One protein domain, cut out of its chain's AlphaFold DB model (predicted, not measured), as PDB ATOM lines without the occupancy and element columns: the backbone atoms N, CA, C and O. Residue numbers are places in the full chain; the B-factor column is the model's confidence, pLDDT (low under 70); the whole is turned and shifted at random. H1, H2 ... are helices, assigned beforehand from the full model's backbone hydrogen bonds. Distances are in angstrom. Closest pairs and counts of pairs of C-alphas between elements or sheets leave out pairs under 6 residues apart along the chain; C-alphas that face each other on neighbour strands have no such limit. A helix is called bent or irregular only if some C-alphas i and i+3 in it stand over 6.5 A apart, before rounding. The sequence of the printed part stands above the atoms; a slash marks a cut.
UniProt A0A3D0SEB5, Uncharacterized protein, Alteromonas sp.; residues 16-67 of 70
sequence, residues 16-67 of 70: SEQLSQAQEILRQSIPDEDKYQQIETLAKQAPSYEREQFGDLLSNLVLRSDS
ATOM      1  N   SER A  16     142.896 130.307 233.367       82.62
ATOM      2  CA  SER A  16     142.369 128.967 233.154       82.62
ATOM      3  C   SER A  16     141.930 128.777 231.706       82.62
ATOM      4  O   SER A  16     141.697 129.729 230.945       82.62
ATOM      5  N   GLU A  17     141.771 127.514 231.324       86.94
ATOM      6  CA  GLU A  17     141.184 127.166 230.034       86.94
ATOM      7  C   GLU A  17     139.801 127.808 229.875       86.94
ATOM      8  O   GLU A  17     139.480 128.311 228.802       86.94
ATOM      9  N   GLN A  18     139.014 127.890 230.955       89.25
ATOM     10  CA  GLN A  18     137.696 128.517 230.942       89.25
ATOM     11  C   GLN A  18     137.795 130.022 230.674       89.25
ATOM     12  O   GLN A  18     137.020 130.555 229.878       89.25
ATOM     13  N   LEU A  19     138.733 130.723 231.321       87.38
ATOM     14  CA  LEU A  19     138.900 132.165 231.129       87.38
ATOM     15  C   LEU A  19     139.403 132.480 229.715       87.38
ATOM     16  O   LEU A  19     138.942 133.434 229.087       87.38
ATOM     17  N   SER A  20     140.293 131.641 229.186       89.69
ATOM     18  CA  SER A  20     140.771 131.738 227.804       89.69
ATOM     19  C   SER A  20     139.628 131.528 226.802       89.69
ATOM     20  O   SER A  20     139.426 132.359 225.917       89.69
ATOM     21  N   GLN A  21     138.804 130.494 226.997       90.94
ATOM     22  CA  GLN A  21     137.629 130.232 226.157       90.94
ATOM     23  C   GLN A  21     136.607 131.372 226.211       90.94
ATOM     24  O   GLN A  21     136.059 131.764 225.181       90.94
ATOM     25  N   ALA A  22     136.373 131.959 227.387       90.44
ATOM     26  CA  ALA A  22     135.478 133.103 227.529       90.44
ATOM     27  C   ALA A  22     135.945 134.310 226.702       90.44
ATOM     28  O   ALA A  22     135.138 134.972 226.048       90.44
ATOM     29  N   GLN A  23     137.255 134.570 226.673       89.25
ATOM     30  CA  GLN A  23     137.837 135.616 225.831       89.25
ATOM     31  C   GLN A  23     137.692 135.311 224.335       89.25
ATOM     32  O   GLN A  23     137.471 136.228 223.542       89.25
ATOM     33  N   GLU A  24     137.789 134.043 223.933       91.56
ATOM     34  CA  GLU A  24     137.539 133.635 222.548       91.56
ATOM     35  C   GLU A  24     136.072 133.825 222.152       91.56
ATOM     36  O   GLU A  24     135.807 134.377 221.084       91.56
ATOM     37  N   ILE A  25     135.121 133.467 223.020       90.81
ATOM     38  CA  ILE A  25     133.679 133.668 222.793       90.81
ATOM     39  C   ILE A  25     133.356 135.146 222.560       90.81
ATOM     40  O   ILE A  25     132.608 135.479 221.639       90.81
ATOM     41  N   LEU A  26     133.970 136.057 223.322       86.94
ATOM     42  CA  LEU A  26     133.786 137.500 223.119       86.94
ATOM     43  C   LEU A  26     134.205 137.977 221.721       86.94
ATOM     44  O   LEU A  26     133.676 138.974 221.228       86.94
ATOM     45  N   ARG A  27     135.147 137.276 221.080       87.25
ATOM     46  CA  ARG A  27     135.640 137.582 219.730       87.25
ATOM     47  C   ARG A  27     134.794 136.954 218.625       87.25
ATOM     48  O   ARG A  27     134.973 137.318 217.465       87.25
ATOM     49  N   GLN A  28     133.897 136.028 218.954       90.12
ATOM     50  CA  GLN A  28     133.037 135.384 217.970       90.12
ATOM     51  C   GLN A  28     131.948 136.342 217.468       90.12
ATOM     52  O   GLN A  28     131.417 137.174 218.205       90.12
ATOM     53  N   SER A  29     131.573 136.191 216.200       88.31
ATOM     54  CA  SER A  29     130.471 136.932 215.572       88.31
ATOM     55  C   SER A  29     129.115 136.272 215.843       88.31
ATOM     56  O   SER A  29     128.370 135.968 214.917       88.31
ATOM     57  N   ILE A  30     128.816 136.024 217.118       88.94
ATOM     58  CA  ILE A  30     127.517 135.530 217.597       88.94
ATOM     59  C   ILE A  30     126.794 136.635 218.392       88.94
ATOM     60  O   ILE A  30     127.450 137.605 218.792       88.94
ATOM     61  N   PRO A  31     125.470 136.529 218.613       90.00
ATOM     62  CA  PRO A  31     124.729 137.481 219.435       90.00
ATOM     63  C   PRO A  31     125.303 137.589 220.850       90.00
ATOM     64  O   PRO A  31     125.808 136.616 221.412       90.00
ATOM     65  N   ASP A  32     125.213 138.776 221.444       88.75
ATOM     66  CA  ASP A  32     125.766 139.006 222.781       88.75
ATOM     67  C   ASP A  32     125.010 138.222 223.872       88.75
ATOM     68  O   ASP A  32     125.612 137.841 224.873       88.75
ATOM     69  N   GLU A  33     123.736 137.881 223.650       88.75
ATOM     70  CA  GLU A  33     122.980 136.969 224.523       88.75
ATOM     71  C   GLU A  33     123.587 135.552 224.537       88.75
ATOM     72  O   GLU A  33     123.831 134.991 225.609       88.75
ATOM     73  N   ASP A  34     123.930 135.000 223.366       91.12
ATOM     74  CA  ASP A  34     124.597 133.698 223.256       91.12
ATOM     75  C   ASP A  34     125.986 133.713 223.905       91.12
ATOM     76  O   ASP A  34     126.364 132.764 224.599       91.12
ATOM     77  N   LYS A  35     126.751 134.800 223.727       92.31
ATOM     78  CA  LYS A  35     128.047 134.970 224.406       92.31
ATOM     79  C   LYS A  35     127.874 134.969 225.915       92.31
ATOM     80  O   LYS A  35     128.652 134.317 226.609       92.31
ATOM     81  N   TYR A  36     126.860 135.671 226.419       91.88
ATOM     82  CA  TYR A  36     126.588 135.768 227.847       91.88
ATOM     83  C   TYR A  36     126.322 134.380 228.435       91.88
ATOM     84  O   TYR A  36     126.969 133.994 229.406       91.88
ATOM     85  N   GLN A  37     125.443 133.592 227.809       92.81
ATOM     86  CA  GLN A  37     125.117 132.237 228.268       92.81
ATOM     87  C   GLN A  37     126.339 131.305 228.273       92.81
ATOM     88  O   GLN A  37     126.548 130.541 229.224       92.81
ATOM     89  N   GLN A  38     127.181 131.379 227.238       93.31
ATOM     90  CA  GLN A  38     128.392 130.561 227.161       93.31
ATOM     91  C   GLN A  38     129.427 130.972 228.219       93.31
ATOM     92  O   GLN A  38     129.952 130.114 228.931       93.31
ATOM     93  N   ILE A  39     129.679 132.273 228.386       92.19
ATOM     94  CA  ILE A  39     130.627 132.792 229.384       92.19
ATOM     95  C   ILE A  39     130.123 132.530 230.809       92.19
ATOM     96  O   ILE A  39     130.914 132.156 231.671       92.19
ATOM     97  N   GLU A  40     128.818 132.648 231.069       92.75
ATOM     98  CA  GLU A  40     128.230 132.320 232.373       92.75
ATOM     99  C   GLU A  40     128.387 130.826 232.701       92.75
ATOM    100  O   GLU A  40     128.692 130.454 233.838       92.75
ATOM    101  N   THR A  41     128.229 129.953 231.703       93.38
ATOM    102  CA  THR A  41     128.451 128.509 231.869       93.38
ATOM    103  C   THR A  41     129.907 128.213 232.227       93.38
ATOM    104  O   THR A  41     130.169 127.460 233.167       93.38
ATOM    105  N   LEU A  42     130.853 128.860 231.541       91.88
ATOM    106  CA  LEU A  42     132.280 128.755 231.846       91.88
ATOM    107  C   LEU A  42     132.605 129.307 233.239       91.88
ATOM    108  O   LEU A  42     133.340 128.666 233.983       91.88
ATOM    109  N   ALA A  43     131.989 130.418 233.652       90.44
ATOM    110  CA  ALA A  43     132.167 131.007 234.980       90.44
ATOM    111  C   ALA A  43     131.717 130.070 236.116       90.44
ATOM    112  O   ALA A  43     132.304 130.063 237.200       90.44
ATOM    113  N   LYS A  44     130.672 129.263 235.880       89.81
ATOM    114  CA  LYS A  44     130.191 128.249 236.833       89.81
ATOM    115  C   LYS A  44     131.168 127.080 236.981       89.81
ATOM    116  O   LYS A  44     131.219 126.477 238.053       89.81
ATOM    117  N   GLN A  45     131.917 126.766 235.925       87.44
ATOM    118  CA  GLN A  45     132.928 125.704 235.895       87.44
ATOM    119  C   GLN A  45     134.322 126.198 236.307       87.44
ATOM    120  O   GLN A  45     135.162 125.399 236.717       87.44
ATOM    121  N   ALA A  46     134.559 127.506 236.217       86.81
ATOM    122  CA  ALA A  46     135.813 128.138 236.570       86.81
ATOM    123  C   ALA A  46     136.054 128.129 238.092       86.81
ATOM    124  O   ALA A  46     135.117 128.198 238.900       86.81
ATOM    125  N   PRO A  47     137.323 128.068 238.516       82.44
ATOM    126  CA  PRO A  47     137.679 128.150 239.920       82.44
ATOM    127  C   PRO A  47     137.335 129.521 240.521       82.44
ATOM    128  O   PRO A  47     137.379 130.560 239.866       82.44
ATOM    129  N   SER A  48     137.039 129.540 241.824       82.94
ATOM    130  CA  SER A  48     136.505 130.719 242.524       82.94
ATOM    131  C   SER A  48     137.363 131.982 242.415       82.94
ATOM    132  O   SER A  48     136.826 133.076 242.537       82.94
ATOM    133  N   TYR A  49     138.675 131.839 242.205       82.06
ATOM    134  CA  TYR A  49     139.592 132.972 242.071       82.06
ATOM    135  C   TYR A  49     139.444 133.726 240.743       82.06
ATOM    136  O   TYR A  49     139.953 134.835 240.646       82.06
ATOM    137  N   GLU A  50     138.741 133.163 239.756       84.50
ATOM    138  CA  GLU A  50     138.502 133.814 238.461       84.50
ATOM    139  C   GLU A  50     137.089 134.365 238.310       84.50
ATOM    140  O   GLU A  50     136.789 135.055 237.339       84.50
ATOM    141  N   ARG A  51     136.205 134.111 239.282       85.31
ATOM    142  CA  ARG A  51     134.818 134.594 239.231       85.31
ATOM    143  C   ARG A  51     134.716 136.102 239.036       85.31
ATOM    144  O   ARG A  51     133.798 136.549 238.360       85.31
ATOM    145  N   GLU A  52     135.646 136.862 239.607       87.38
ATOM    146  CA  GLU A  52     135.710 138.314 239.432       87.38
ATOM    147  C   GLU A  52     136.005 138.684 237.972       87.38
ATOM    148  O   GLU A  52     135.253 139.443 237.370       87.38
ATOM    149  N   GLN A  53     136.996 138.032 237.353       89.44
ATOM    150  CA  GLN A  53     137.345 138.239 235.943       89.44
ATOM    151  C   GLN A  53     136.179 137.868 235.021       89.44
ATOM    152  O   GLN A  53     135.875 138.594 234.080       89.44
ATOM    153  N   PHE A  54     135.477 136.770 235.304       91.00
ATOM    154  CA  PHE A  54     134.257 136.410 234.578       91.00
ATOM    155  C   PHE A  54     133.132 137.436 234.765       91.00
ATOM    156  O   PHE A  54     132.444 137.767 233.800       91.00
ATOM    157  N   GLY A  55     132.961 137.964 235.978       89.56
ATOM    158  CA  GLY A  55     132.005 139.032 236.267       89.56
ATOM    159  C   GLY A  55     132.288 140.306 235.468       89.56
ATOM    160  O   GLY A  55     131.358 140.899 234.918       89.56
ATOM    161  N   ASP A  56     133.562 140.678 235.324       90.06
ATOM    162  CA  ASP A  56     133.987 141.796 234.477       90.06
ATOM    163  C   ASP A  56     133.700 141.538 232.992       90.06
ATOM    164  O   ASP A  56     133.225 142.433 232.289       90.06
ATOM    165  N   LEU A  57     133.953 140.321 232.494       89.12
ATOM    166  CA  LEU A  57     133.661 139.961 231.099       89.12
ATOM    167  C   LEU A  57     132.159 140.058 230.801       89.12
ATOM    168  O   LEU A  57     131.773 140.662 229.800       89.12
ATOM    169  N   LEU A  58     131.314 139.515 231.683       90.44
ATOM    170  CA  LEU A  58     129.856 139.554 231.542       90.44
ATOM    171  C   LEU A  58     129.304 140.979 231.675       90.44
ATOM    172  O   LEU A  58     128.463 141.382 230.876       90.44
ATOM    173  N   SER A  59     129.808 141.769 232.626       89.44
ATOM    174  CA  SER A  59     129.380 143.165 232.800       89.44
ATOM    175  C   SER A  59     129.724 144.012 231.577       89.44
ATOM    176  O   SER A  59     128.875 144.739 231.067       89.44
ATOM    177  N   ASN A  60     130.945 143.872 231.046       87.56
ATOM    178  CA  ASN A  60     131.349 144.556 229.816       87.56
ATOM    179  C   ASN A  60     130.512 144.127 228.608       87.56
ATOM    180  O   ASN A  60     130.224 144.950 227.739       87.56
ATOM    181  N   LEU A  61     130.128 142.852 228.543       86.44
ATOM    182  CA  LEU A  61     129.277 142.337 227.481       86.44
ATOM    183  C   LEU A  61     127.880 142.967 227.532       86.44
ATOM    184  O   LEU A  61     127.426 143.488 226.520       86.44
ATOM    185  N   VAL A  62     127.244 143.012 228.707       86.31
ATOM    186  CA  VAL A  62     125.927 143.648 228.888       86.31
ATOM    187  C   VAL A  62     125.981 145.144 228.565       86.31
ATOM    188  O   VAL A  62     125.120 145.644 227.846       86.31
ATOM    189  N   LEU A  63     127.021 145.856 229.018       83.88
ATOM    190  CA  LEU A  63     127.209 147.278 228.702       83.88
ATOM    191  C   LEU A  63     127.352 147.530 227.193       83.88
ATOM    192  O   LEU A  63     126.849 148.530 226.680       83.88
ATOM    193  N   ARG A  64     128.028 146.631 226.469       76.31
ATOM    194  CA  ARG A  64     128.149 146.703 225.005       76.31
ATOM    195  C   ARG A  64     126.827 146.436 224.301       76.31
ATOM    196  O   ARG A  64     126.523 147.156 223.355       76.31
ATOM    197  N   SER A  65     126.057 145.453 224.764       70.94
ATOM    198  CA  SER A  65     124.726 145.165 224.221       70.94
ATOM    199  C   SER A  65     123.797 146.371 224.346       70.94
ATOM    200  O   SER A  65     123.103 146.703 223.391       70.94
ATOM    201  N   ASP A  66     123.833 147.061 225.491       65.25
ATOM    202  CA  ASP A  66     123.030 148.265 225.737       65.25
ATOM    203  C   ASP A  66     123.508 149.453 224.875       65.25
ATOM    204  O   ASP A  66     122.712 150.215 224.333       65.25
ATOM    205  N   SER A  67     124.825 149.560 224.651       59.47
ATOM    206  CA  SER A  67     125.436 150.647 223.866       59.47
ATOM    207  C   SER A  67     125.300 150.492 222.342       59.47
ATOM    208  O   SER A  67     125.424 151.482 221.625       59.47
TER     209      SER A  67
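AT A GLANCE: This is residues 16 to 67 of the 70 residues of an uncharacterized protein of Alteromonas sp. (UniProt A0A3D0SEB5). Three nearly aligned helices form a compact up-and-down bundle, each running against the one before it, with H2 folding back beside H1 and the longer H3 folding back beside H2. The 52 printed residues hold three named helices, H1, H2 and H3, and no named strand: all helix. The radius of gyration of the C-alphas is 10.1 A, and the elongated outline spans 29 by 17 by 13 A.

IN THESE COORDINATES: H1, residues 17 to 27, begins at C-alpha 17 (141.184, 127.166, 230.034) and is 15.7 A long. H2, residues 32 to 45, is 20.0 A long. H3, residues 48 to 67, is 29.5 A long and ends at C-alpha 67 (125.436, 150.647, 223.866); it is irregular, with C-alphas 49 and 52 7.1 A apart.

HOW THE PARTS SIT: H1 and H2, a helical hairpin, touch at a shallow tilt of 5 degrees, opposite ways; their closest C-alphas, of Ala 22 and Ile 39, are 5.2 A apart. H2 and H3, also a hairpin, touch at a shallow tilt of 7 degrees, opposite ways, with the closest C-alphas, of Ala 43 and Phe 54, 5.8 A apart. H1 and H3 touch, the same way at 8 degrees, a shallow tilt; their closest C-alphas, of Leu 19 and Phe 54, are 7.2 A apart. Every O i to N i+4 pair is within hydrogen-bond range in H2, against 6 of 7 in H1 and 14 of 16 in H3.

THE WHOLE: The two C-alphas farthest apart, of Pro 47 and Ser 67, are 30.2 A apart. The printed part has no cut, and both links are tight. Mean pLDDT of the printed part is 87.2, with residues 66 to 67 under 70.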